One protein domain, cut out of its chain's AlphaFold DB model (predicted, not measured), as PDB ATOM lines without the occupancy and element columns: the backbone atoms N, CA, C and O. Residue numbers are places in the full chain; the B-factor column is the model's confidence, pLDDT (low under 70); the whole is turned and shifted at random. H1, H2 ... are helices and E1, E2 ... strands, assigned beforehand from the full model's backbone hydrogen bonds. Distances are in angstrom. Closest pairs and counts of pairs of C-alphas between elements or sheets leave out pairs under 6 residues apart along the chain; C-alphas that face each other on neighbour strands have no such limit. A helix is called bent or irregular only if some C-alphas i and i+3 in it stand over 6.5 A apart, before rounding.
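This is residues 2 to 209 of the 214 residues of an uncharacterized protein of Brevibacillus invocatus (UniProt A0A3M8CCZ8). What shape does the model show? A five-stranded sheet curls like part of a barrel, with H2, H4, H6, H7 and H8 following one another round its outside. E6 runs on into the hairpin E7-E8, which has H5 packed on it at one end of the body. What makes it up? The printed part has 208 residues, with named elements in the order H1 E1 E2 E3 H2 E4 H3 H4 E5 H5 H6 E6 E7 E8 H7 E9 H8, mixed in class; the large sheet, E1 E4 E5 E6 E9, is parallel. It is compact, with a radius of gyration of the C-alphas of 17.4 A and spans of 46 by 41 by 31 A.

Where do the helices lie? H1 is residues 2 to 7, from C-alpha 2 at (174.406, 196.295, 225.656); H2 is 47 to 68, 30.7 A long; H3 is 81 to 85 and H4 88 to 95. H5 is 105 to 114, H6 120 to 130, H7 166 to 176, and H8 193 to 208, 22.4 A long, ending at C-alpha 208 at (155.541, 165.596, 235.987). H6 is irregular: C-alphas 126 and 129 are 7.5 A apart. Where do the strands lie? E1 is residues 11 to 16, E2 20 to 22, E3 39 to 41, E4 71 to 76 and E5 100 to 104. E6 is 131 to 136, E7 138 to 142, E8 145 to 151, 14.6 A long, and E9 181 to 184.

How are the strands paired? In the strongly twisted sheet, N 14 and O 73 of E1 and E4, N 102 and O 74 of E4 and E5, N 132 and O 101 of E5 and E6, and N 134 and O 181 of E6 and E9 are each 2.8 A apart, within hydrogen-bond range. Parallel E2 and E3 have N 22 and O 40 at 2.8 A; antiparallel E7 and E8 have N 151 and O 138 at 2.8 A. How do helices stand to the sheet and each other? H6 is on it, over E5 and E6 at a height of 9.3 A, and touches H7, closest C-alphas Arg 129 and Glu 176, 5.1 A. H2 touches H4 with residues 51 to 58 alone, closest C-alphas Ala 51 and Ile 88, 6.4 A; H8 touches H7 with residues 203 to 207 alone, closest C-alphas Leu 207 and Arg 174, 5.8 A. Are the helix backbones complete? O i to N i+4 pairs are all within range in H2, H3, H4, H5, H7 and H8, 5 of 7 in H6 and 0 of 2 in H1, where 2 of 3 O i to N i+3 pairs are.

How large is it? The two C-alphas farthest apart, those of Ala 48 and Glu 194, are 50.5 A apart. Are there cuts or long links? The printed part has no cut; the long links are E2 to E3, 16 residues, and E8 to H7, 14 residues. Where is confidence low? Residues 2 to 4 are under 70, against a mean pLDDT of the printed part of 95.7.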
ATOM      1  N   GLU A   2     175.168 195.811 226.830       65.75
ATOM      2  CA  GLU A   2     174.406 196.295 225.656       65.75
ATOM      3  C   GLU A   2     173.932 195.155 224.735       65.75
ATOM      4  O   GLU A   2     172.744 195.052 224.453       65.75
ATOM      5  N   SER A   3     174.835 194.236 224.369       68.19
ATOM      6  CA  SER A   3     174.540 193.081 223.505       68.19
ATOM      7  C   SER A   3     173.480 192.124 224.069       68.19
ATOM      8  O   SER A   3     172.821 191.411 223.321       68.19
ATOM      9  N   VAL A   4     173.278 192.117 225.390       68.12
ATOM     10  CA  VAL A   4     172.260 191.289 226.057       68.12
ATOM     11  C   VAL A   4     170.858 191.860 225.822       68.12
ATOM     12  O   VAL A   4     169.909 191.094 225.671       68.12
ATOM     13  N   LYS A   5     170.712 193.193 225.727       71.50
ATOM     14  CA  LYS A   5     169.402 193.836 225.505       71.50
ATOM     15  C   LYS A   5     168.798 193.473 224.153       71.50
ATOM     16  O   LYS A   5     167.578 193.379 224.041       71.50
ATOM     17  N   GLU A   6     169.635 193.265 223.143       84.06
ATOM     18  CA  GLU A   6     169.188 192.896 221.797       84.06
ATOM     19  C   GLU A   6     168.641 191.465 221.753       84.06
ATOM     20  O   GLU A   6     167.629 191.213 221.102       84.06
ATOM     21  N   LEU A   7     169.262 190.549 222.505       86.38
ATOM     22  CA  LEU A   7     168.868 189.140 222.578       86.38
ATOM     23  C   LEU A   7     167.627 188.898 223.451       86.38
ATOM     24  O   LEU A   7     166.949 187.891 223.263       86.38
ATOM     25  N   LYS A   8     167.334 189.803 224.399       88.31
ATOM     26  CA  LYS A   8     166.233 189.687 225.377       88.31
ATOM     27  C   LYS A   8     166.177 188.303 226.053       88.31
ATOM     28  O   LYS A   8     165.134 187.645 226.016       88.31
ATOM     29  N   PRO A   9     167.288 187.818 226.636       92.31
ATOM     30  CA  PRO A   9     167.297 186.491 227.219       92.31
ATOM     31  C   PRO A   9     166.410 186.444 228.465       92.31
ATOM     32  O   PRO A   9     166.373 187.386 229.254       92.31
ATOM     33  N   ALA A  10     165.746 185.308 228.683       92.88
ATOM     34  CA  ALA A  10     164.972 185.085 229.903       92.88
ATOM     35  C   ALA A  10     165.860 185.123 231.163       92.88
ATOM     36  O   ALA A  10     165.444 185.613 232.215       92.88
ATOM     37  N   TYR A  11     167.096 184.629 231.046       96.81
ATOM     38  CA  TYR A  11     168.083 184.630 232.116       96.81
ATOM     39  C   TYR A  11     169.513 184.754 231.585       96.81
ATOM     40  O   TYR A  11     169.787 184.467 230.421       96.81
ATOM     41  N   VAL A  12     170.429 185.169 232.459       97.00
ATOM     42  CA  VAL A  12     171.877 185.120 232.223       97.00
ATOM     43  C   VAL A  12     172.499 184.340 233.368       97.00
ATOM     44  O   VAL A  12     172.269 184.667 234.534       97.00
ATOM     45  N   LEU A  13     173.259 183.305 233.021       97.81
ATOM     46  CA  LEU A  13     173.903 182.417 233.976       97.81
ATOM     47  C   LEU A  13     175.330 182.883 234.294       97.81
ATOM     48  O   LEU A  13     176.081 183.277 233.402       97.81
ATOM     49  N   PHE A  14     175.696 182.816 235.572       97.06
ATOM     50  CA  PHE A  14     177.020 183.132 236.096       97.06
ATOM     51  C   PHE A  14     177.464 182.017 237.040       97.06
ATOM     52  O   PHE A  14     176.681 181.589 237.883       97.06
ATOM     53  N   HIS A  15     178.726 181.603 236.972       95.56
ATOM     54  CA  HIS A  15     179.285 180.734 238.007       95.56
ATOM     55  C   HIS A  15     179.433 181.495 239.331       95.56
ATOM     56  O   HIS A  15     179.881 182.647 239.348       95.56
ATOM     57  N   TYR A  16     179.100 180.838 240.439       96.56
ATOM     58  CA  TYR A  16     179.159 181.406 241.779       96.56
ATOM     59  C   TYR A  16     179.575 180.357 242.831       96.56
ATOM     60  O   TYR A  16     179.088 179.227 242.790       96.56
ATOM     61  N   PRO A  17     180.405 180.737 243.822       93.88
ATOM     62  CA  PRO A  17     181.180 181.980 243.881       93.88
ATOM     63  C   PRO A  17     182.337 181.975 242.867       93.88
ATOM     64  O   PRO A  17     182.858 180.923 242.506       93.88
ATOM     65  N   LYS A  18     182.760 183.162 242.410       92.69
ATOM     66  CA  LYS A  18     184.010 183.340 241.650       92.69
ATOM     67  C   LYS A  18     184.892 184.423 242.310       92.69
ATOM     68  O   LYS A  18     184.386 185.522 242.550       92.69
ATOM     69  N   PRO A  19     186.187 184.153 242.587       94.00
ATOM     70  CA  PRO A  19     186.829 182.839 242.477       94.00
ATOM     71  C   PRO A  19     186.121 181.802 243.363       94.00
ATOM     72  O   PRO A  19     185.491 182.155 244.360       94.00
ATOM     73  N   VAL A  20     186.179 180.537 242.955       95.56
ATOM     74  CA  VAL A  20     185.669 179.416 243.742       95.56
ATOM     75  C   VAL A  20     186.472 179.358 245.035       95.56
ATOM     76  O   VAL A  20     187.694 179.473 245.022       95.56
ATOM     77  N   ILE A  21     185.797 179.214 246.164       96.25
ATOM     78  CA  ILE A  21     186.465 179.135 247.459       96.25
ATOM     79  C   ILE A  21     186.559 177.650 247.811       96.25
ATOM     80  O   ILE A  21     185.545 176.972 247.884       96.25
ATOM     81  N   LEU A  22     187.764 177.128 247.987       96.31
ATOM     82  CA  LEU A  22     188.013 175.716 248.239       96.31
ATOM     83  C   LEU A  22     188.193 175.457 249.729       96.31
ATOM     84  O   LEU A  22     188.975 176.131 250.402       96.31
ATOM     85  N   ASP A  23     187.501 174.438 250.227       95.31
ATOM     86  CA  ASP A  23     187.651 173.968 251.599       95.31
ATOM     87  C   ASP A  23     189.046 173.355 251.791       95.31
ATOM     88  O   ASP A  23     189.419 172.400 251.108       95.31
ATOM     89  N   ASN A  24     189.824 173.889 252.737       94.94
ATOM     90  CA  ASN A  24     191.169 173.400 253.054       94.94
ATOM     91  C   ASN A  24     191.202 171.939 253.544       94.94
ATOM     92  O   ASN A  24     192.281 171.351 253.601       94.94
ATOM     93  N   ARG A  25     190.061 171.362 253.941       94.94
ATOM     94  CA  ARG A  25     189.948 169.983 254.445       94.94
ATOM     95  C   ARG A  25     189.831 168.934 253.337       94.94
ATOM     96  O   ARG A  25     189.882 167.744 253.639       94.94
ATOM     97  N   VAL A  26     189.631 169.360 252.093       95.75
ATOM     98  CA  VAL A  26     189.298 168.494 250.955       95.75
ATOM     99  C   VAL A  26     190.487 168.403 250.001       95.75
ATOM    100  O   VAL A  26     191.169 169.397 249.745       95.75
ATOM    101  N   ASN A  27     190.737 167.212 249.449       94.62
ATOM    102  CA  ASN A  27     191.691 167.060 248.353       94.62
ATOM    103  C   ASN A  27     191.007 167.380 247.012       94.62
ATOM    104  O   ASN A  27     190.273 166.562 246.460       94.62
ATOM    105  N   TRP A  28     191.297 168.562 246.471       94.75
ATOM    106  CA  TRP A  28     190.718 169.060 245.221       94.75
ATOM    107  C   TRP A  28     191.449 168.603 243.950       94.75
ATOM    108  O   TRP A  28     191.079 169.044 242.868       94.75
ATOM    109  N   GLU A  29     192.446 167.711 244.023       92.25
ATOM    110  CA  GLU A  29     193.203 167.227 242.846       92.25
ATOM    111  C   GLU A  29     192.314 166.655 241.732       92.25
ATOM    112  O   GLU A  29     192.656 166.722 240.550       92.25
ATOM    113  N   LYS A  30     191.156 166.098 242.103       91.75
ATOM    114  CA  LYS A  30     190.195 165.519 241.158       91.75
ATOM    115  C   LYS A  30     189.187 166.541 240.610       91.75
ATOM    116  O   LYS A  30     188.439 166.210 239.690       91.75
ATOM    117  N   TRP A  31     189.186 167.776 241.118       93.12
ATOM    118  CA  TRP A  31     188.386 168.885 240.599       93.12
ATOM    119  C   TRP A  31     189.211 169.726 239.624       93.12
ATOM    120  O   TRP A  31     190.299 170.204 239.945       93.12
ATOM    121  N   ARG A  32     188.709 169.908 238.402       89.19
ATOM    122  CA  ARG A  32     189.474 170.559 237.331       89.19
ATOM    123  C   ARG A  32     189.127 172.038 237.231       89.19
ATOM    124  O   ARG A  32     187.980 172.384 236.977       89.19
ATOM    125  N   PHE A  33     190.149 172.880 237.333       90.06
ATOM    126  CA  PHE A  33     190.100 174.296 236.971       90.06
ATOM    127  C   PHE A  33     190.956 174.524 235.726       90.06
ATOM    128  O   PHE A  33     191.990 173.871 235.568       90.06
ATOM    129  N   ALA A  34     190.544 175.431 234.840       87.81
ATOM    130  CA  ALA A  34     191.347 175.784 233.673       87.81
ATOM    131  C   ALA A  34     192.514 176.708 234.058       87.81
ATOM    132  O   ALA A  34     193.560 176.683 233.410       87.81
ATOM    133  N   ASP A  35     192.353 177.500 235.124       92.31
ATOM    134  CA  ASP A  35     193.369 178.436 235.607       92.31
ATOM    135  C   ASP A  35     193.402 178.528 237.148       92.31
ATOM    136  O   ASP A  35     192.372 178.477 237.818       92.31
ATOM    137  N   ARG A  36     194.593 178.721 237.738       90.75
ATOM    138  CA  ARG A  36     194.779 178.887 239.198       90.75
ATOM    139  C   ARG A  36     194.008 180.084 239.765       90.75
ATOM    140  O   ARG A  36     193.660 180.068 240.944       90.75
ATOM    141  N   ARG A  37     193.756 181.114 238.952       92.81
ATOM    142  CA  ARG A  37     192.991 182.319 239.322       92.81
ATOM    143  C   ARG A  37     191.502 182.045 239.507       92.81
ATOM    144  O   ARG A  37     190.796 182.901 240.029       92.81
ATOM    145  N   GLU A  38     191.019 180.882 239.078       93.25
ATOM    146  CA  GLU A  38     189.616 180.518 239.241       93.25
ATOM    147  C   GLU A  38     189.244 180.166 240.673       93.25
ATOM    148  O   GLU A  38     188.049 180.128 240.963       93.25
ATOM    149  N   TYR A  39     190.219 179.931 241.553       95.88
ATOM    150  CA  TYR A  39     189.948 179.532 242.923       95.88
ATOM    151  C   TYR A  39     190.893 180.158 243.953       95.88
ATOM    152  O   TYR A  39     191.991 180.619 243.644       95.88
ATOM    153  N   VAL A  40     190.459 180.149 245.206       96.69
ATOM    154  CA  VAL A  40     191.215 180.510 246.415       96.69
ATOM    155  C   VAL A  40     190.854 179.519 247.517       96.69
ATOM    156  O   VAL A  40     189.805 178.890 247.428       96.69
ATOM    157  N   TYR A  41     191.674 179.363 248.552       96.19
ATOM    158  CA  TYR A  41     191.294 178.537 249.702       96.19
ATOM    159  C   TYR A  41     190.553 179.344 250.773       96.19
ATOM    160  O   TYR A  41     190.750 180.551 250.901       96.19
ATOM    161  N   GLU A  42     189.741 178.681 251.597       94.69
ATOM    162  CA  GLU A  42     189.084 179.303 252.758       94.69
ATOM    163  C   GLU A  42     190.085 179.964 253.725       94.69
ATOM    164  O   GLU A  42     189.789 181.002 254.316       94.69
ATOM    165  N   SER A  43     191.302 179.425 253.838       95.00
ATOM    166  CA  SER A  43     192.410 180.025 254.593       95.00
ATOM    167  C   SER A  43     192.863 181.388 254.057       95.00
ATOM    168  O   SER A  43     193.483 182.155 254.786       95.00
ATOM    169  N   GLU A  44     192.586 181.672 252.784       95.88
ATOM    170  CA  GLU A  44     192.923 182.921 252.092       95.88
ATOM    171  C   GLU A  44     191.700 183.838 251.934       95.88
ATOM    172  O   GLU A  44     191.851 184.998 251.558       95.88
ATOM    173  N   TYR A  45     190.493 183.329 252.208       96.50
ATOM    174  CA  TYR A  45     189.237 184.017 251.942       96.50
ATOM    175  C   TYR A  45     188.245 183.813 253.090       96.50
ATOM    176  O   TYR A  45     187.591 182.773 253.226       96.50
ATOM    177  N   SER A  46     188.130 184.832 253.938       95.94
ATOM    178  CA  SER A  46     187.351 184.742 255.174       95.94
ATOM    179  C   SER A  46     185.838 184.664 254.928       95.94
ATOM    180  O   SER A  46     185.312 185.171 253.936       95.94
ATOM    181  N   LEU A  47     185.109 184.097 255.894       97.19
ATOM    182  CA  LEU A  47     183.642 184.095 255.895       97.19
ATOM    183  C   LEU A  47     183.054 185.518 255.830       97.19
ATOM    184  O   LEU A  47     182.053 185.739 255.154       97.19
ATOM    185  N   ALA A  48     183.674 186.479 256.523       97.88
ATOM    186  CA  ALA A  48     183.230 187.872 256.524       97.88
ATOM    187  C   ALA A  48     183.373 188.504 255.132       97.88
ATOM    188  O   ALA A  48     182.440 189.140 254.645       97.88
ATOM    189  N   GLU A  49     184.500 188.256 254.464       97.75
ATOM    190  CA  GLU A  49     184.729 188.720 253.096       97.75
ATOM    191  C   GLU A  49     183.754 188.066 252.103       97.75
ATOM    192  O   GLU A  49     183.220 188.745 251.225       97.75
ATOM    193  N   PHE A  50     183.436 186.778 252.281       97.62
ATOM    194  CA  PHE A  50     182.405 186.090 251.495       97.62
ATOM    195  C   PHE A  50     181.024 186.705 251.673       97.62
ATOM    196  O   PHE A  50     180.337 186.943 250.677       97.62
ATOM    197  N   ALA A  51     180.630 186.989 252.915       98.31
ATOM    198  CA  ALA A  51     179.354 187.623 253.213       98.31
ATOM    199  C   ALA A  51     179.260 189.012 252.564       98.31
ATOM    200  O   ALA A  51     178.284 189.307 251.874       98.31
ATOM    201  N   GLU A  52     180.295 189.839 252.732       98.44
ATOM    202  CA  GLU A  52     180.348 191.195 252.184       98.44
ATOM    203  C   GLU A  52     180.300 191.190 250.652       98.44
ATOM    204  O   GLU A  52     179.445 191.846 250.050       98.44
ATOM    205  N   LYS A  53     181.181 190.422 249.997       98.00
ATOM    206  CA  LYS A  53     181.230 190.390 248.530       98.00
ATOM    207  C   LYS A  53     179.981 189.761 247.925       98.00
ATOM    208  O   LYS A  53     179.502 190.260 246.907       98.00
ATOM    209  N   SER A  54     179.419 188.725 248.549       98.25
ATOM    210  CA  SER A  54     178.155 188.133 248.093       98.25
ATOM    211  C   SER A  54     177.004 189.126 248.227       98.25
ATOM    212  O   SER A  54     176.232 189.278 247.285       98.25
ATOM    213  N   ALA A  55     176.921 189.878 249.328       98.69
ATOM    214  CA  ALA A  55     175.900 190.912 249.489       98.69
ATOM    215  C   ALA A  55     176.007 192.006 248.414       98.69
ATOM    216  O   ALA A  55     175.000 192.378 247.806       98.69
ATOM    217  N   CYS A  56     177.225 192.477 248.131       98.56
ATOM    218  CA  CYS A  56     177.482 193.434 247.055       98.56
ATOM    219  C   CYS A  56     177.095 192.874 245.677       98.56
ATOM    220  O   CYS A  56     176.442 193.569 244.896       98.56
ATOM    221  N   LEU A  57     177.458 191.619 245.385       98.50
ATOM    222  CA  LEU A  57     177.133 190.958 244.122       98.50
ATOM    223  C   LEU A  57     175.622 190.803 243.932       98.50
ATOM    224  O   LEU A  57     175.108 191.170 242.879       98.50
ATOM    225  N   PHE A  58     174.908 190.292 244.936       98.75
ATOM    226  CA  PHE A  58     173.462 190.083 244.856       98.75
ATOM    227  C   PHE A  58     172.727 191.406 244.645       98.75
ATOM    228  O   PHE A  58     171.908 191.502 243.735       98.75
ATOM    229  N   ALA A  59     173.078 192.454 245.397       98.69
ATOM    230  CA  ALA A  59     172.498 193.782 245.207       98.69
ATOM    231  C   ALA A  59     172.784 194.353 243.807       98.69
ATOM    232  O   ALA A  59     171.918 194.979 243.190       98.69
ATOM    233  N   TRP A  60     173.993 194.129 243.283       98.44
ATOM    234  CA  TRP A  60     174.354 194.560 241.936       98.44
ATOM    235  C   TRP A  60     173.576 193.799 240.856       98.44
ATOM    236  O   TRP A  60     173.004 194.435 239.971       98.44
ATOM    237  N   LEU A  61     173.508 192.467 240.934       98.44
ATOM    238  CA  LEU A  61     172.771 191.626 239.986       98.44
ATOM    239  C   LEU A  61     171.280 191.940 239.999       98.44
ATOM    240  O   LEU A  61     170.672 192.039 238.939       98.44
ATOM    241  N   ASP A  62     170.713 192.156 241.180       98.06
ATOM    242  CA  ASP A  62     169.316 192.524 241.354       98.06
ATOM    243  C   ASP A  62     168.999 193.846 240.634       98.06
ATOM    244  O   ASP A  62     168.089 193.902 239.808       98.06
ATOM    245  N   LYS A  63     169.838 194.876 240.808       97.88
ATOM    246  CA  LYS A  63     169.724 196.136 240.053       97.88
ATOM    247  C   LYS A  63     169.891 195.938 238.540       97.88
ATOM    248  O   LYS A  63     169.188 196.558 237.745       97.88
ATOM    249  N   LYS A  64     170.837 195.095 238.116       96.06
ATOM    250  CA  LYS A  64     171.093 194.845 236.688       96.06
ATOM    251  C   LYS A  64     169.981 194.034 236.035       96.06
ATOM    252  O   LYS A  64     169.694 194.271 234.863       96.06
ATOM    253  N   SER A  65     169.325 193.154 236.783       96.00
ATOM    254  CA  SER A  65     168.158 192.412 236.312       96.00
ATOM    255  C   SER A  65     167.031 193.351 235.883       96.00
ATOM    256  O   SER A  65     166.445 193.158 234.822       96.00
ATOM    257  N   GLU A  66     166.795 194.428 236.640       94.38
ATOM    258  CA  GLU A  66     165.797 195.449 236.310       94.38
ATOM    259  C   GLU A  66     166.221 196.284 235.093       94.38
ATOM    260  O   GLU A  66     165.427 196.522 234.187       94.38
ATOM    261  N   GLU A  67     167.486 196.713 235.042       94.38
ATOM    262  CA  GLU A  67     168.001 197.593 233.983       94.38
ATOM    263  C   GLU A  67     168.071 196.914 232.602       94.38
ATOM    264  O   GLU A  67     167.919 197.566 231.560       94.38
ATOM    265  N   TYR A  68     168.344 195.608 232.588       93.50
ATOM    266  CA  TYR A  68     168.581 194.825 231.374       93.50
ATOM    267  C   TYR A  68     167.508 193.757 231.117       93.50
ATOM    268  O   TYR A  68     167.586 193.084 230.092       93.50
ATOM    269  N   LEU A  69     166.502 193.638 231.992       94.00
ATOM    270  CA  LEU A  69     165.337 192.751 231.863       94.00
ATOM    271  C   LEU A  69     165.698 191.271 231.656       94.00
ATOM    272  O   LEU A  69     165.135 190.604 230.791       94.00
ATOM    273  N   PHE A  70     166.624 190.758 232.467       95.56
ATOM    274  CA  PHE A  70     166.985 189.337 232.507       95.56
ATOM    275  C   PHE A  70     166.963 188.827 233.951       95.56
ATOM    276  O   PHE A  70     167.204 189.596 234.877       95.56
ATOM    277  N   THR A  71     166.751 187.527 234.149       97.75
ATOM    278  CA  THR A  71     166.903 186.878 235.464       97.75
ATOM    279  C   THR A  71     168.373 186.505 235.703       97.75
ATOM    280  O   THR A  71     168.921 185.723 234.924       97.75
ATOM    281  N   PRO A  72     169.060 187.022 236.736       98.44
ATOM    282  CA  PRO A  72     170.391 186.552 237.093       98.44
ATOM    283  C   PRO A  72     170.299 185.154 237.694       98.44
ATOM    284  O   PRO A  72     169.609 184.957 238.693       98.44
ATOM    285  N   VAL A  73     171.005 184.199 237.101       98.75
ATOM    286  CA  VAL A  73     171.057 182.815 237.574       98.75
ATOM    287  C   VAL A  73     172.479 182.507 238.016       98.75
ATOM    288  O   VAL A  73     173.414 182.601 237.227       98.75
ATOM    289  N   LEU A  74     172.646 182.171 239.288       98.69
ATOM    290  CA  LEU A  74     173.926 181.814 239.882       98.69
ATOM    291  C   LEU A  74     174.059 180.298 239.918       98.69
ATOM    292  O   LEU A  74     173.392 179.627 240.705       98.69
ATOM    293  N   GLU A  75     174.904 179.755 239.056       98.44
ATOM    294  CA  GLU A  75     175.246 178.343 239.090       98.44
ATOM    295  C   GLU A  75     176.215 178.076 240.232       98.44
ATOM    296  O   GLU A  75     177.312 178.640 240.268       98.44
ATOM    297  N   LEU A  76     175.790 177.218 241.159       95.75
ATOM    298  CA  LEU A  76     176.667 176.733 242.209       95.75
ATOM    299  C   LEU A  76     177.743 175.842 241.572       95.75
ATOM    300  O   LEU A  76     177.454 174.751 241.082       95.75
ATOM    301  N   ASP A  77     178.975 176.348 241.549       90.25
ATOM    302  CA  ASP A  77     180.173 175.597 241.157       90.25
ATOM    303  C   ASP A  77     180.595 174.697 242.345       90.25
ATOM    304  O   ASP A  77     179.735 174.188 243.073       90.25
ATOM    305  N   ALA A  78     181.890 174.508 242.611       92.31
ATOM    306  CA  ALA A  78     182.312 173.859 243.854       92.31
ATOM    307  C   ALA A  78     181.811 174.657 245.078       92.31
ATOM    308  O   ALA A  78     182.193 175.809 245.312       92.31
ATOM    309  N   CYS A  79     180.925 174.045 245.860       92.50
ATOM    310  CA  CYS A  79     180.278 174.667 247.006       92.50
ATOM    311  C   CYS A  79     181.188 174.605 248.230       92.50
ATOM    312  O   CYS A  79     181.428 173.534 248.776       92.50
ATOM    313  N   ASN A  80     181.644 175.748 248.725       90.44
ATOM    314  CA  ASN A  80     182.380 175.792 249.985       90.44
ATOM    315  C   ASN A  80     181.460 175.601 251.201       90.44
ATOM    316  O   ASN A  80     180.227 175.672 251.097       90.44
ATOM    317  N   ARG A  81     182.058 175.464 252.389       93.50
ATOM    318  CA  ARG A  81     181.282 175.326 253.627       93.50
ATOM    319  C   ARG A  81     180.457 176.569 253.940       93.50
ATOM    320  O   ARG A  81     179.425 176.483 254.591       93.50
ATOM    321  N   TYR A  82     180.865 177.744 253.461       95.38
ATOM    322  CA  TYR A  82     180.090 178.966 253.667       95.38
ATOM    323  C   TYR A  82     178.715 178.862 252.988       95.38
ATOM    324  O   TYR A  82     177.723 179.313 253.558       95.38
ATOM    325  N   VAL A  83     178.633 178.215 251.822       95.31
ATOM    326  CA  VAL A  83     177.379 177.965 251.099       95.31
ATOM    327  C   VAL A  83     176.525 176.913 251.813       95.31
ATOM    328  O   VAL A  83     175.327 177.133 252.016       95.31
ATOM    329  N   TYR A  84     177.087 175.766 252.207       93.81
ATOM    330  CA  TYR A  84     176.263 174.677 252.751       93.81
ATOM    331  C   TYR A  84     176.035 174.748 254.278       93.81
ATOM    332  O   TYR A  84     174.906 174.492 254.705       93.81
ATOM    333  N   ASP A  85     176.999 175.214 255.084       94.81
ATOM    334  CA  ASP A  85     176.909 175.263 256.561       94.81
ATOM    335  C   ASP A  85     176.306 176.562 257.124       94.81
ATOM    336  O   ASP A  85     175.909 176.601 258.289       94.81
ATOM    337  N   THR A  86     176.218 177.642 256.339       96.88
ATOM    338  CA  THR A  86     175.685 178.938 256.814       96.88
ATOM    339  C   THR A  86     174.411 179.347 256.082       96.88
ATOM    340  O   THR A  86     174.074 178.779 255.049       96.88
ATOM    341  N   GLN A  87     173.692 180.345 256.594       97.81
ATOM    342  CA  GLN A  87     172.482 180.886 255.954       97.81
ATOM    343  C   GLN A  87     172.767 182.060 255.004       97.81
ATOM    344  O   GLN A  87     171.845 182.556 254.374       97.81
ATOM    345  N   ILE A  88     174.030 182.473 254.820       98.25
ATOM    346  CA  ILE A  88     174.384 183.703 254.084       98.25
ATOM    347  C   ILE A  88     173.752 183.753 252.688       98.25
ATOM    348  O   ILE A  88     173.135 184.748 252.322       98.25
ATOM    349  N   VAL A  89     173.904 182.690 251.894       98.31
ATOM    350  CA  VAL A  89     173.379 182.662 250.519       98.31
ATOM    351  C   VAL A  89     171.852 182.582 250.514       98.31
ATOM    352  O   VAL A  89     171.209 183.239 249.702       98.31
ATOM    353  N   GLU A  90     171.267 181.822 251.439       98.38
ATOM    354  CA  GLU A  90     169.813 181.695 251.591       98.38
ATOM    355  C   GLU A  90     169.168 183.041 251.962       98.38
ATOM    356  O   GLU A  90     168.222 183.475 251.303       98.38
ATOM    357  N   ASP A  91     169.747 183.762 252.924       98.75
ATOM    358  CA  ASP A  91     169.319 185.103 253.330       98.75
ATOM    359  C   ASP A  91     169.408 186.102 252.167       98.75
ATOM    360  O   ASP A  91     168.521 186.941 251.978       98.75
ATOM    361  N   LEU A  92     170.459 186.006 251.345       98.81
ATOM    362  CA  LEU A  92     170.625 186.851 250.163       98.81
ATOM    363  C   LEU A  92     169.603 186.535 249.063       98.81
ATOM    364  O   LEU A  92     169.084 187.468 248.449       98.81
ATOM    365  N   LEU A  93     169.270 185.261 248.841       98.75
ATOM    366  CA  LEU A  93     168.223 184.845 247.897       98.75
ATOM    367  C   LEU A  93     166.832 185.301 248.351       98.75
ATOM    368  O   LEU A  93     166.022 185.722 247.526       98.75
ATOM    369  N   LEU A  94     166.562 185.269 249.659       98.56
ATOM    370  CA  LEU A  94     165.329 185.812 250.237       98.56
ATOM    371  C   LEU A  94     165.252 187.335 250.076       98.56
ATOM    372  O   LEU A  94     164.195 187.873 249.745       98.56
ATOM    373  N   LYS A  95     166.373 188.034 250.280       98.69
ATOM    374  CA  LYS A  95     166.459 189.494 250.154       98.69
ATOM    375  C   LYS A  95     166.386 189.981 248.702       98.69
ATOM    376  O   LYS A  95     165.842 191.056 248.457       98.69
ATOM    377  N   HIS A  96     166.923 189.215 247.755       98.62
ATOM    378  CA  HIS A  96     166.996 189.557 246.331       98.62
ATOM    379  C   HIS A  96     166.306 188.482 245.471       98.62
ATOM    380  O   HIS A  96     166.974 187.766 244.725       98.62
ATOM    381  N   PRO A  97     164.964 188.363 245.523       97.81
ATOM    382  CA  PRO A  97     164.230 187.224 244.961       97.81
ATOM    383  C   PRO A  97     164.274 187.100 243.429       97.81
ATOM    384  O   PRO A  97     163.831 186.075 242.896       97.81
ATOM    385  N   ARG A  98     164.774 188.120 242.712       97.69
ATOM    386  CA  ARG A  98     165.044 188.061 241.263       97.69
ATOM    387  C   ARG A  98     166.329 187.316 240.933       97.69
ATOM    388  O   ARG A  98     166.437 186.795 239.831       97.69
ATOM    389  N   VAL A  99     167.283 187.256 241.862       98.75
ATOM    390  CA  VAL A  99     168.461 186.402 241.723       98.75
ATOM    391  C   VAL A  99     168.028 184.971 242.013       98.75
ATOM    392  O   VAL A  99     167.411 184.687 243.040       98.75
ATOM    393  N   LYS A 100     168.323 184.072 241.083       98.75
ATOM    394  CA  LYS A 100     167.980 182.653 241.155       98.75
ATOM    395  C   LYS A 100     169.233 181.800 241.131       98.75
ATOM    396  O   LYS A 100     170.322 182.292 240.844       98.75
ATOM    397  N   LEU A 101     169.072 180.515 241.419       98.75
ATOM    398  CA  LEU A 101     170.157 179.544 241.348       98.75
ATOM    399  C   LEU A 101     170.065 178.658 240.105       98.75
ATOM    400  O   LEU A 101     168.981 178.423 239.570       98.75
ATOM    401  N   CYS A 102     171.214 178.131 239.698       98.69
ATOM    402  CA  CYS A 102     171.304 176.895 238.942       98.69
ATOM    403  C   CYS A 102     171.979 175.828 239.812       98.69
ATOM    404  O   CYS A 102     173.004 176.098 240.445       98.69
ATOM    405  N   LEU A 103     171.384 174.635 239.869       98.62
ATOM    406  CA  LEU A 103     171.971 173.473 240.539       98.62
ATOM    407  C   LEU A 103     172.377 172.450 239.478       98.62
ATOM    408  O   LEU A 103     171.545 172.028 238.680       98.62
ATOM    409  N   ASP A 104     173.644 172.048 239.485       98.38
ATOM    410  CA  ASP A 104     174.200 171.080 238.541       98.38
ATOM    411  C   ASP A 104     174.302 169.696 239.201       98.38
ATOM    412  O   ASP A 104     175.040 169.493 240.168       98.38
ATOM    413  N   THR A 105     173.558 168.717 238.681       98.44
ATOM    414  CA  THR A 105     173.489 167.377 239.283       98.44
ATOM    415  C   THR A 105     174.800 166.602 239.207       98.44
ATOM    416  O   THR A 105     175.088 165.802 240.103       98.44
ATOM    417  N   GLY A 106     175.587 166.805 238.151       96.94
ATOM    418  CA  GLY A 106     176.864 166.129 237.982       96.94
ATOM    419  C   GLY A 106     177.934 166.724 238.889       96.94
ATOM    420  O   GLY A 106     178.644 165.969 239.552       96.94
ATOM    421  N   ARG A 107     177.994 168.056 239.012       96.44
ATOM    422  CA  ARG A 107     178.903 168.743 239.948       96.44
ATOM    423  C   ARG A 107     178.598 168.405 241.397       96.44
ATOM    424  O   ARG A 107     179.525 168.108 242.142       96.44
ATOM    425  N   LEU A 108     177.321 168.373 241.780       98.06
ATOM    426  CA  LEU A 108     176.915 167.986 243.133       98.06
ATOM    427  C   LEU A 108     177.409 166.580 243.495       98.06
ATOM    428  O   LEU A 108     177.959 166.379 244.575       98.06
ATOM    429  N   PHE A 109     177.253 165.609 242.592       98.00
ATOM    430  CA  PHE A 109     177.724 164.247 242.842       98.00
ATOM    431  C   PHE A 109     179.253 164.119 242.776       98.00
ATOM    432  O   PHE A 109     179.838 163.421 243.599       98.00
ATOM    433  N   LEU A 110     179.920 164.819 241.850       96.94
ATOM    434  CA  LEU A 110     181.386 164.878 241.824       96.94
ATOM    435  C   LEU A 110     181.948 165.463 243.119       96.94
ATOM    436  O   LEU A 110     182.958 164.967 243.611       96.94
ATOM    437  N   GLN A 111     181.303 166.492 243.670       97.38
ATOM    438  CA  GLN A 111     181.741 167.092 244.918       97.38
ATOM    439  C   GLN A 111     181.530 166.134 246.090       97.38
ATOM    440  O   GLN A 111     182.467 165.912 246.841       97.38
ATOM    441  N   GLU A 112     180.350 165.518 246.209       97.19
ATOM    442  CA  GLU A 112     180.054 164.520 247.255       97.19
ATOM    443  C   GLU A 112     181.042 163.344 247.239       97.19
ATOM    444  O   GLU A 112     181.359 162.771 248.278       97.19
ATOM    445  N   TRP A 113     181.579 163.001 246.068       96.31
ATOM    446  CA  TRP A 113     182.608 161.976 245.955       96.31
ATOM    447  C   TRP A 113     183.980 162.397 246.503       96.31
ATOM    448  O   TRP A 113     184.676 161.563 247.084       96.31
ATOM    449  N   ILE A 114     184.397 163.652 246.305       96.06
ATOM    450  CA  ILE A 114     185.737 164.120 246.713       96.06
ATOM    451  C   ILE A 114     185.757 164.766 248.100       96.06
ATOM    452  O   ILE A 114     186.793 164.762 248.764       96.06
ATOM    453  N   ASP A 115     184.630 165.330 248.527       96.81
ATOM    454  CA  ASP A 115     184.468 166.072 249.769       96.81
ATOM    455  C   ASP A 115     183.664 165.228 250.772       96.81
ATOM    456  O   ASP A 115     182.437 165.160 250.677       96.81
ATOM    457  N   PRO A 116     184.317 164.612 251.777       95.50
ATOM    458  CA  PRO A 116     183.637 163.778 252.768       95.50
ATOM    459  C   PRO A 116     182.719 164.569 253.715       95.50
ATOM    460  O   PRO A 116     182.011 163.965 254.523       95.50
ATOM    461  N   TYR A 117     182.746 165.903 253.662       95.88
ATOM    462  CA  TYR A 117     181.883 166.783 254.449       95.88
ATOM    463  C   TYR A 117     180.676 167.285 253.648       95.88
ATOM    464  O   TYR A 117     179.758 167.864 254.235       95.88
ATOM    465  N   PHE A 118     180.652 167.053 252.332       97.62
ATOM    466  CA  PHE A 118     179.588 167.501 251.448       97.62
ATOM    467  C   PHE A 118     178.468 166.468 251.331       97.62
ATOM    468  O   PHE A 118     178.701 165.270 251.219       97.62
ATOM    469  N   ASP A 119     177.228 166.951 251.331       97.62
ATOM    470  CA  ASP A 119     176.023 166.142 251.145       97.62
ATOM    471  C   ASP A 119     175.157 166.834 250.093       97.62
ATOM    472  O   ASP A 119     174.494 167.850 250.353       97.62
ATOM    473  N   ALA A 120     175.180 166.287 248.880       98.25
ATOM    474  CA  ALA A 120     174.494 166.855 247.731       98.25
ATOM    475  C   ALA A 120     172.985 166.954 247.978       98.25
ATOM    476  O   ALA A 120     172.337 167.927 247.585       98.25
ATOM    477  N   LYS A 121     172.406 165.982 248.689       98.38
ATOM    478  CA  LYS A 121     170.967 165.944 248.975       98.38
ATOM    479  C   LYS A 121     170.566 167.039 249.954       98.38
ATOM    480  O   LYS A 121     169.482 167.606 249.804       98.38
ATOM    481  N   LYS A 122     171.407 167.366 250.941       97.88
ATOM    482  CA  LYS A 122     171.180 168.523 251.826       97.88
ATOM    483  C   LYS A 122     171.224 169.833 251.052       97.88
ATOM    484  O   LYS A 122     170.345 170.668 251.256       97.88
ATOM    485  N   VAL A 123     172.181 169.990 250.137       98.38
ATOM    486  CA  VAL A 123     172.261 171.175 249.268       98.38
ATOM    487  C   VAL A 123     171.014 171.295 248.394       98.38
ATOM    488  O   VAL A 123     170.405 172.362 248.363       98.38
ATOM    489  N   LEU A 124     170.559 170.204 247.770       98.56
ATOM    490  CA  LEU A 124     169.322 170.195 246.983       98.56
ATOM    491  C   LEU A 124     168.099 170.585 247.823       98.56
ATOM    492  O   LEU A 124     167.344 171.461 247.417       98.56
ATOM    493  N   LYS A 125     167.918 169.993 249.010       98.50
ATOM    494  CA  LYS A 125     166.797 170.333 249.910       98.50
ATOM    495  C   LYS A 125     166.812 171.800 250.333       98.50
ATOM    496  O   LYS A 125     165.759 172.413 250.454       98.50
ATOM    497  N   LYS A 126     168.002 172.355 250.558       98.12
ATOM    498  CA  LYS A 126     168.174 173.753 250.954       98.12
ATOM    499  C   LYS A 126     167.886 174.711 249.800       98.12
ATOM    500  O   LYS A 126     167.202 175.710 249.987       98.12
ATOM    501  N   TYR A 127     168.383 174.402 248.602       98.62
ATOM    502  CA  TYR A 127     168.478 175.388 247.529       98.62
ATOM    503  C   TYR A 127     167.534 175.189 246.339       98.62
ATOM    504  O   TYR A 127     167.320 176.141 245.587       98.62
ATOM    505  N   ALA A 128     166.913 174.017 246.164       98.38
ATOM    506  CA  ALA A 128     166.088 173.731 244.982       98.38
ATOM    507  C   ALA A 128     164.910 174.704 244.797       98.38
ATOM    508  O   ALA A 128     164.611 175.090 243.667       98.38
ATOM    509  N   ARG A 129     164.299 175.187 245.888       98.50
ATOM    510  CA  ARG A 129     163.218 176.197 245.847       98.50
ATOM    511  C   ARG A 129     163.630 177.544 245.238       98.50
ATOM    512  O   ARG A 129     162.773 178.315 244.818       98.50
ATOM    513  N   TYR A 130     164.928 177.845 245.209       98.69
ATOM    514  CA  TYR A 130     165.476 179.080 244.639       98.69
ATOM    515  C   TYR A 130     165.991 178.891 243.207       98.69
ATOM    516  O   TYR A 130     166.433 179.859 242.584       98.69
ATOM    517  N   ALA A 131     165.968 177.661 242.690       98.56
ATOM    518  CA  ALA A 131     166.508 177.345 241.380       98.56
ATOM    519  C   ALA A 131     165.586 177.843 240.255       98.56
ATOM    520  O   ALA A 131     164.384 177.578 240.256       98.56
ATOM    521  N   GLU A 132     166.160 178.537 239.275       98.56
ATOM    522  CA  GLU A 132     165.514 178.786 237.980       98.56
ATOM    523  C   GLU A 132     165.708 177.577 237.063       98.56
ATOM    524  O   GLU A 132     164.784 177.145 236.367       98.56
ATOM    525  N   THR A 133     166.917 177.013 237.091       98.50
ATOM    526  CA  THR A 133     167.338 175.904 236.241       98.50
ATOM    527  C   THR A 133     168.037 174.815 237.045       98.50
ATOM    528  O   THR A 133     168.695 175.073 238.050       98.50
ATOM    529  N   ILE A 134     167.930 173.583 236.560       98.69
ATOM    530  CA  ILE A 134     168.794 172.469 236.938       98.69
ATOM    531  C   ILE A 134     169.592 172.089 235.702       98.69
ATOM    532  O   ILE A 134     169.000 171.769 234.668       98.69
ATOM    533  N   HIS A 135     170.915 172.110 235.805       98.69
ATOM    534  CA  HIS A 135     171.769 171.507 234.792       98.69
ATOM    535  C   HIS A 135     171.817 170.004 235.050       98.69
ATOM    536  O   HIS A 135     172.240 169.546 236.114       98.69
ATOM    537  N   LEU A 136     171.300 169.235 234.093       98.62
ATOM    538  CA  LEU A 136     171.105 167.804 234.227       98.62
ATOM    539  C   LEU A 136     172.066 167.032 233.334       98.62
ATOM    540  O   LEU A 136     171.930 166.972 232.108       98.62
ATOM    541  N   TRP A 137     172.981 166.354 234.005       98.19
ATOM    542  CA  TRP A 137     173.841 165.314 233.467       98.19
ATOM    543  C   TRP A 137     174.277 164.394 234.610       98.19
ATOM    544  O   TRP A 137     174.148 164.727 235.792       98.19
ATOM    545  N   THR A 138     174.765 163.205 234.269       98.06
ATOM    546  CA  THR A 138     175.266 162.236 235.247       98.06
ATOM    547  C   THR A 138     176.717 161.873 234.966       98.06
ATOM    548  O   THR A 138     177.232 162.037 233.859       98.06
ATOM    549  N   THR A 139     177.396 161.380 235.989       96.94
ATOM    550  CA  THR A 139     178.763 160.874 235.909       96.94
ATOM    551  C   THR A 139     178.813 159.494 236.532       96.94
ATOM    552  O   THR A 139     177.999 159.171 237.403       96.94
ATOM    553  N   LYS A 140     179.764 158.682 236.076       97.75
ATOM    554  CA  LYS A 140     180.057 157.384 236.677       97.75
ATOM    555  C   LYS A 140     181.443 157.416 237.279       97.75
ATOM    556  O   LYS A 140     182.423 157.630 236.565       97.75
ATOM    557  N   ILE A 141     181.518 157.104 238.560       96.69
ATOM    558  CA  ILE A 141     182.774 156.899 239.268       96.69
ATOM    559  C   ILE A 141     183.027 155.397 239.370       96.69
ATOM    560  O   ILE A 141     182.133 154.618 239.699       96.69
ATOM    561  N   THR A 142     184.236 154.960 239.028       95.12
ATOM    562  CA  THR A 142     184.664 153.562 239.159       95.12
ATOM    563  C   THR A 142     186.013 153.536 239.862       95.12
ATOM    564  O   THR A 142     187.018 153.963 239.302       95.12
ATOM    565  N   GLY A 143     186.025 153.059 241.109       91.19
ATOM    566  CA  GLY A 143     187.200 153.181 241.968       91.19
ATOM    567  C   GLY A 143     187.546 154.652 242.198       91.19
ATOM    568  O   GLY A 143     186.710 155.419 242.670       91.19
ATOM    569  N   ASP A 144     188.764 155.038 241.822       90.88
ATOM    570  CA  ASP A 144     189.282 156.394 241.998       90.88
ATOM    571  C   ASP A 144     189.148 157.303 240.767       90.88
ATOM    572  O   ASP A 144     189.614 158.445 240.809       90.88
ATOM    573  N   GLU A 145     188.482 156.839 239.707       93.69
ATOM    574  CA  GLU A 145     188.407 157.533 238.422       93.69
ATOM    575  C   GLU A 145     186.975 157.871 237.994       93.69
ATOM    576  O   GLU A 145     186.012 157.149 238.269       93.69
ATOM    577  N   VAL A 146     186.857 158.967 237.240       95.31
ATOM    578  CA  VAL A 146     185.634 159.335 236.521       95.31
ATOM    579  C   VAL A 146     185.618 158.592 235.185       95.31
ATOM    580  O   VAL A 146     186.282 158.998 234.234       95.31
ATOM    581  N   ALA A 147     184.856 157.502 235.118       95.88
ATOM    582  CA  ALA A 147     184.749 156.654 233.932       95.88
ATOM    583  C   ALA A 147     183.887 157.293 232.830       95.88
ATOM    584  O   ALA A 147     184.174 157.140 231.644       95.88
ATOM    585  N   TYR A 148     182.839 158.023 233.219       96.44
ATOM    586  CA  TYR A 148     181.962 158.753 232.303       96.44
ATOM    587  C   TYR A 148     181.699 160.141 232.856       96.44
ATOM    588  O   TYR A 148     181.275 160.254 233.996       96.44
ATOM    589  N   ASN A 149     181.898 161.178 232.045       95.06
ATOM    590  CA  ASN A 149     181.662 162.569 232.419       95.06
ATOM    591  C   ASN A 149     180.631 163.198 231.475       95.06
ATOM    592  O   ASN A 149     180.698 162.961 230.264       95.06
ATOM    593  N   HIS A 150     179.719 164.011 232.019       97.12
ATOM    594  CA  HIS A 150     178.619 164.625 231.264       97.12
ATOM    595  C   HIS A 150     177.804 163.580 230.485       97.12
ATOM    596  O   HIS A 150     177.434 163.791 229.335       97.12
ATOM    597  N   PHE A 151     177.554 162.413 231.081       98.25
ATOM    598  CA  PHE A 151     176.761 161.362 230.451       98.25
ATOM    599  C   PHE A 151     175.261 161.697 230.537       98.25
ATOM    600  O   PHE A 151     174.824 162.303 231.523       98.25
ATOM    601  N   PRO A 152     174.446 161.312 229.541       98.06
ATOM    602  CA  PRO A 152     172.995 161.474 229.615       98.06
ATOM    603  C   PRO A 152     172.383 160.667 230.768       98.06
ATOM    604  O   PRO A 152     172.729 159.509 230.989       98.06
ATOM    605  N   ALA A 153     171.452 161.266 231.511       96.50
ATOM    606  CA  ALA A 153     170.811 160.611 232.647       96.50
ATOM    607  C   ALA A 153     169.782 159.568 232.178       96.50
ATOM    608  O   ALA A 153     168.646 159.899 231.850       96.50
ATOM    609  N   LEU A 154     170.183 158.296 232.150       97.06
ATOM    610  CA  LEU A 154     169.312 157.180 231.782       97.06
ATOM    611  C   LEU A 154     168.769 156.453 233.023       97.06
ATOM    612  O   LEU A 154     169.462 156.395 234.040       97.06
ATOM    613  N   PRO A 155     167.603 155.783 232.924       95.06
ATOM    614  CA  PRO A 155     167.093 154.925 233.999       95.06
ATOM    615  C   PRO A 155     168.065 153.812 234.408       95.06
ATOM    616  O   PRO A 155     168.004 153.311 235.525       95.06
ATOM    617  N   ASP A 156     168.970 153.411 233.515       95.56
ATOM    618  CA  ASP A 156     169.936 152.336 233.769       95.56
ATOM    619  C   ASP A 156     171.183 152.834 234.534       95.56
ATOM    620  O   ASP A 156     172.016 152.031 234.961       95.56
ATOM    621  N   CYS A 157     171.323 154.151 234.742       96.88
ATOM    622  CA  CYS A 157     172.412 154.769 235.499       96.88
ATOM    623  C   CYS A 157     172.199 154.597 237.013       96.88
ATOM    624  O   CYS A 157     171.829 155.528 237.724       96.88
ATOM    625  N   GLN A 158     172.415 153.379 237.505       96.38
ATOM    626  CA  GLN A 158     172.130 152.999 238.890       96.38
ATOM    627  C   GLN A 158     173.250 153.396 239.875       96.38
ATOM    628  O   GLN A 158     174.418 153.088 239.606       96.38
ATOM    629  N   PRO A 159     172.932 153.963 241.060       96.88
ATOM    630  CA  PRO A 159     173.939 154.346 242.058       96.88
ATOM    631  C   PRO A 159     174.829 153.201 242.534       96.88
ATOM    632  O   PRO A 159     176.030 153.380 242.709       96.88
ATOM    633  N   GLY A 160     174.272 151.990 242.657       96.00
ATOM    634  CA  GLY A 160     175.039 150.793 243.023       96.00
ATOM    635  C   GLY A 160     176.142 150.423 242.020       96.00
ATOM    636  O   GLY A 160     177.037 149.658 242.357       96.00
ATOM    637  N   ALA A 161     176.103 150.978 240.805       96.81
ATOM    638  CA  ALA A 161     177.142 150.834 239.789       96.81
ATOM    639  C   ALA A 161     178.064 152.068 239.687       96.81
ATOM    640  O   ALA A 161     178.819 152.172 238.719       96.81
ATOM    641  N   GLY A 162     177.999 152.997 240.647       97.31
ATOM    642  CA  GLY A 162     178.839 154.197 240.713       97.31
ATOM    643  C   GLY A 162     178.290 155.427 239.982       97.31
ATOM    644  O   GLY A 162     179.016 156.404 239.819       97.31
ATOM    645  N   TRP A 163     177.039 155.390 239.511       98.44
ATOM    646  CA  TRP A 163     176.385 156.549 238.891       98.44
ATOM    647  C   TRP A 163     175.832 157.536 239.925       98.44
ATOM    648  O   TRP A 163     175.482 157.147 241.038       98.44
ATOM    649  N   ALA A 164     175.669 158.801 239.531       98.00
ATOM    650  CA  ALA A 164     174.968 159.780 240.360       98.00
ATOM    651  C   ALA A 164     173.513 159.339 240.641       98.00
ATOM    652  O   ALA A 164     172.844 158.841 239.728       98.00
ATOM    653  N   PRO A 165     172.969 159.573 241.851       98.25
ATOM    654  CA  PRO A 165     171.592 159.224 242.213       98.25
ATOM    655  C   PRO A 165     170.565 160.224 241.654       98.25
ATOM    656  O   PRO A 165     169.788 160.831 242.390       98.25
ATOM    657  N   ILE A 166     170.537 160.370 240.325       98.50
ATOM    658  CA  ILE A 166     169.727 161.366 239.607       98.50
ATOM    659  C   ILE A 166     168.235 161.253 239.923       98.50
ATOM    660  O   ILE A 166     167.582 162.270 240.135       98.50
ATOM    661  N   GLU A 167     167.684 160.040 239.989       98.06
ATOM    662  CA  GLU A 167     166.266 159.860 240.316       98.06
ATOM    663  C   GLU A 167     165.918 160.458 241.687       98.06
ATOM    664  O   GLU A 167     164.891 161.118 241.846       98.06
ATOM    665  N   GLU A 168     166.781 160.253 242.684       98.19
ATOM    666  CA  GLU A 168     166.577 160.799 244.023       98.19
ATOM    667  C   GLU A 168     166.742 162.322 244.032       98.19
ATOM    668  O   GLU A 168     165.927 163.019 244.639       98.19
ATOM    669  N   TYR A 169     167.731 162.846 243.302       98.62
ATOM    670  CA  TYR A 169     167.916 164.287 243.131       98.62
ATOM    671  C   TYR A 169     166.681 164.941 242.510       98.62
ATOM    672  O   TYR A 169     166.149 165.895 243.076       98.62
ATOM    673  N   LEU A 170     166.166 164.403 241.402       98.31
ATOM    674  CA  LEU A 170     164.988 164.946 240.722       98.31
ATOM    675  C   LEU A 170     163.719 164.843 241.579       98.31
ATOM    676  O   LEU A 170     162.890 165.749 241.541       98.31
ATOM    677  N   LYS A 171     163.574 163.804 242.413       97.81
ATOM    678  CA  LYS A 171     162.469 163.710 243.387       97.81
ATOM    679  C   LYS A 171     162.541 164.801 244.460       97.81
ATOM    680  O   LYS A 171     161.506 165.392 244.776       97.81
ATOM    681  N   ILE A 172     163.730 165.075 245.009       98.50
ATOM    682  CA  ILE A 172     163.949 166.186 245.954       98.50
ATOM    683  C   ILE A 172     163.617 167.513 245.270       98.50
ATOM    684  O   ILE A 172     162.800 168.278 245.777       98.50
ATOM    685  N   ILE A 173     164.190 167.747 244.089       98.25
ATOM    686  CA  ILE A 173     163.991 168.969 243.310       98.25
ATOM    687  C   ILE A 173     162.507 169.194 243.017       98.25
ATOM    688  O   ILE A 173     162.001 170.270 243.306       98.25
ATOM    689  N   ARG A 174     161.784 168.184 242.521       97.00
ATOM    690  CA  ARG A 174     160.341 168.282 242.249       97.00
ATOM    691  C   ARG A 174     159.537 168.635 243.498       97.00
ATOM    692  O   ARG A 174     158.549 169.356 243.402       97.00
ATOM    693  N   THR A 175     159.929 168.097 244.652       97.31
ATOM    694  CA  THR A 175     159.245 168.355 245.927       97.31
ATOM    695  C   THR A 175     159.411 169.813 246.355       97.31
ATOM    696  O   THR A 175     158.443 170.434 246.782       97.31
ATOM    697  N   GLU A 176     160.612 170.374 246.203       98.00
ATOM    698  CA  GLU A 176     160.912 171.758 246.594       98.00
ATOM    699  C   GLU A 176     160.548 172.792 245.512       98.00
ATOM    700  O   GLU A 176     160.307 173.956 245.828       98.00
ATOM    701  N   ASN A 177     160.536 172.397 244.235       97.69
ATOM    702  CA  ASN A 177     160.334 173.272 243.081       97.69
ATOM    703  C   ASN A 177     159.733 172.503 241.880       97.69
ATOM    704  O   ASN A 177     160.454 172.082 240.970       97.69
ATOM    705  N   PRO A 178     158.400 172.322 241.839       95.31
ATOM    706  CA  PRO A 178     157.725 171.539 240.797       95.31
ATOM    707  C   PRO A 178     157.699 172.218 239.416       95.31
ATOM    708  O   PRO A 178     157.275 171.601 238.442       95.31
ATOM    709  N   THR A 179     158.116 173.482 239.324       94.31
ATOM    710  CA  THR A 179     158.110 174.284 238.088       94.31
ATOM    711  C   THR A 179     159.511 174.559 237.546       94.31
ATOM    712  O   THR A 179     159.665 175.386 236.647       94.31
ATOM    713  N   VAL A 180     160.538 173.920 238.112       96.50
ATOM    714  CA  VAL A 180     161.926 174.155 237.711       96.50
ATOM    715  C   VAL A 180     162.166 173.747 236.257       96.50
ATOM    716  O   VAL A 180     161.578 172.788 235.755       96.50
ATOM    717  N   LYS A 181     163.065 174.458 235.577       97.25
ATOM    718  CA  LYS A 181     163.470 174.135 234.207       97.25
ATOM    719  C   LYS A 181     164.654 173.179 234.223       97.25
ATOM    720  O   LYS A 181     165.625 173.412 234.939       97.25
ATOM    721  N   ILE A 182     164.609 172.143 233.395       98.12
ATOM    722  CA  ILE A 182     165.764 171.274 233.162       98.12
ATOM    723  C   ILE A 182     166.518 171.750 231.928       98.12
ATOM    724  O   ILE A 182     165.932 171.919 230.861       98.12
ATOM    725  N   VAL A 183     167.827 171.917 232.078       98.06
ATOM    726  CA  VAL A 183     168.766 172.136 230.981       98.06
ATOM    727  C   VAL A 183     169.635 170.891 230.882       98.06
ATOM    728  O   VAL A 183     170.362 170.554 231.810       98.06
ATOM    729  N   PHE A 184     169.538 170.174 229.769       98.12
ATOM    730  CA  PHE A 184     170.360 168.993 229.536       98.12
ATOM    731  C   PHE A 184     171.767 169.419 229.097       98.12
ATOM    732  O   PHE A 184     171.944 169.883 227.975       98.12
ATOM    733  N   GLU A 185     172.759 169.234 229.967       96.50
ATOM    734  CA  GLU A 185     174.176 169.553 229.699       96.50
ATOM    735  C   GLU A 185     175.021 168.292 229.466       96.50
ATOM    736  O   GLU A 185     176.202 168.211 229.799       96.50
ATOM    737  N   HIS A 186     174.412 167.254 228.905       97.06
ATOM    738  CA  HIS A 186     175.114 166.015 228.615       97.06
ATOM    739  C   HIS A 186     175.699 165.981 227.199       97.06
ATOM    740  O   HIS A 186     175.278 166.686 226.283       97.06
ATOM    741  N   ARG A 187     176.636 165.059 227.011       97.19
ATOM    742  CA  ARG A 187     177.231 164.662 225.739       97.19
ATOM    743  C   ARG A 187     176.340 163.630 225.053       97.19
ATOM    744  O   ARG A 187     176.453 162.427 225.308       97.19
ATOM    745  N   SER A 188     175.401 164.106 224.239       96.19
ATOM    746  CA  SER A 188     174.394 163.266 223.575       96.19
ATOM    747  C   SER A 188     175.000 162.294 222.562       96.19
ATOM    748  O   SER A 188     174.415 161.249 222.299       96.19
ATOM    749  N   GLU A 189     176.206 162.566 222.064       96.75
ATOM    750  CA  GLU A 189     176.939 161.695 221.146       96.75
ATOM    751  C   GLU A 189     177.418 160.377 221.779       96.75
ATOM    752  O   GLU A 189     177.905 159.499 221.072       96.75
ATOM    753  N   GLN A 190     177.306 160.226 223.105       96.62
ATOM    754  CA  GLN A 190     177.683 158.995 223.811       96.62
ATOM    755  C   GLN A 190     176.595 157.910 223.783       96.62
ATOM    756  O   GLN A 190     176.839 156.799 224.257       96.62
ATOM    757  N   ILE A 191     175.404 158.218 223.265       97.19
ATOM    758  CA  ILE A 191     174.247 157.317 223.239       97.19
ATOM    759  C   ILE A 191     173.528 157.382 221.885       97.19
ATOM    760  O   ILE A 191     173.770 158.279 221.079       97.19
ATOM    761  N   SER A 192     172.637 156.427 221.620       97.94
ATOM    762  CA  SER A 192     171.794 156.450 220.418       97.94
ATOM    763  C   SER A 192     170.659 157.479 220.523       97.94
ATOM    764  O   SER A 192     170.309 157.940 221.613       97.94
ATOM    765  N   ALA A 193     170.027 157.803 219.392       97.62
ATOM    766  CA  ALA A 193     168.860 158.688 219.362       97.62
ATOM    767  C   ALA A 193     167.684 158.129 220.186       97.62
ATOM    768  O   ALA A 193     167.013 158.874 220.895       97.62
ATOM    769  N   GLU A 194     167.474 156.810 220.165       97.75
ATOM    770  CA  GLU A 194     166.438 156.133 220.953       97.75
ATOM    771  C   GLU A 194     166.723 156.224 222.456       97.75
ATOM    772  O   GLU A 194     165.814 156.408 223.267       97.75
ATOM    773  N   GLN A 195     167.995 156.119 222.848       97.88
ATOM    774  CA  GLN A 195     168.401 156.319 224.236       97.88
ATOM    775  C   GLN A 195     168.227 157.782 224.659       97.88
ATOM    776  O   GLN A 195     167.822 158.037 225.792       97.88
ATOM    777  N   LEU A 196     168.493 158.737 223.765       97.88
ATOM    778  CA  LEU A 196     168.326 160.161 224.043       97.88
ATOM    779  C   LEU A 196     166.850 160.521 224.256       97.88
ATOM    780  O   LEU A 196     166.504 161.156 225.248       97.88
ATOM    781  N   GLU A 197     165.968 160.026 223.389       97.31
ATOM    782  CA  GLU A 197     164.514 160.119 223.554       97.31
ATOM    783  C   GLU A 197     164.074 159.529 224.909       97.31
ATOM    784  O   GLU A 197     163.305 160.138 225.657       97.31
ATOM    785  N   ARG A 198     164.607 158.354 225.271       97.31
ATOM    786  CA  ARG A 198     164.321 157.695 226.553       97.31
ATOM    787  C   ARG A 198     164.820 158.501 227.757       97.31
ATOM    788  O   ARG A 198     164.120 158.537 228.764       97.31
ATOM    789  N   CYS A 199     165.987 159.142 227.661       97.50
ATOM    790  CA  CYS A 199     166.512 160.071 228.671       97.50
ATOM    791  C   CYS A 199     165.502 161.196 228.931       97.50
ATOM    792  O   CYS A 199     165.061 161.383 230.065       97.50
ATOM    793  N   TYR A 200     165.059 161.879 227.872       97.31
ATOM    794  CA  TYR A 200     164.113 162.989 227.984       97.31
ATOM    795  C   TYR A 200     162.766 162.555 228.562       97.31
ATOM    796  O   TYR A 200     162.286 163.167 229.516       97.31
ATOM    797  N   ARG A 201     162.192 161.455 228.058       96.88
ATOM    798  CA  ARG A 201     160.919 160.921 228.568       96.88
ATOM    799  C   ARG A 201     161.006 160.505 230.031       96.88
ATOM    800  O   ARG A 201     160.067 160.729 230.784       96.88
ATOM    801  N   TRP A 202     162.110 159.890 230.444       97.12
ATOM    802  CA  TRP A 202     162.281 159.473 231.833       97.12
ATOM    803  C   TRP A 202     162.375 160.668 232.783       97.12
ATOM    804  O   TRP A 202     161.731 160.676 233.830       97.12
ATOM    805  N   VAL A 203     163.124 161.704 232.406       97.00
ATOM    806  CA  VAL A 203     163.236 162.934 233.201       97.00
ATOM    807  C   VAL A 203     161.891 163.656 233.296       97.00
ATOM    808  O   VAL A 203     161.494 164.051 234.392       97.00
ATOM    809  N   ASP A 204     161.159 163.753 232.185       95.38
ATOM    810  CA  ASP A 204     159.802 164.312 232.151       95.38
ATOM    811  C   ASP A 204     158.853 163.558 233.098       95.38
ATOM    812  O   ASP A 204     158.191 164.160 233.946       95.38
ATOM    813  N   GLN A 205     158.877 162.221 233.068       95.00
ATOM    814  CA  GLN A 205     158.102 161.381 233.988       95.00
ATOM    815  C   GLN A 205     158.464 161.622 235.456       95.00
ATOM    816  O   GLN A 205     157.574 161.691 236.311       95.00
ATOM    817  N   LEU A 206     159.755 161.757 235.772       95.19
ATOM    818  CA  LEU A 206     160.202 162.022 237.138       95.19
ATOM    819  C   LEU A 206     159.711 163.376 237.650       95.19
ATOM    820  O   LEU A 206     159.377 163.476 238.831       95.19
ATOM    821  N   LEU A 207     159.604 164.390 236.791       92.69
ATOM    822  CA  LEU A 207     159.195 165.743 237.176       92.69
ATOM    823  C   LEU A 207     157.679 165.951 237.157       92.69
ATOM    824  O   LEU A 207     157.151 166.625 238.042       92.69
ATOM    825  N   HIS A 208     156.964 165.328 236.221       89.00
ATOM    826  CA  HIS A 208     155.541 165.596 235.987       89.00
ATOM    827  C   HIS A 208     154.612 164.417 236.309       89.00
ATOM    828  O   HIS A 208     153.394 164.590 236.364       89.00
ATOM    829  N   GLY A 209     155.151 163.225 236.579       74.94
ATOM    830  CA  GLY A 209     154.381 162.078 237.070       74.94
ATOM    831  C   GLY A 209     153.365 161.495 236.079       74.94
ATOM    832  O   GLY A 209     152.545 160.670 236.480       74.94
TER     833      GLY A 209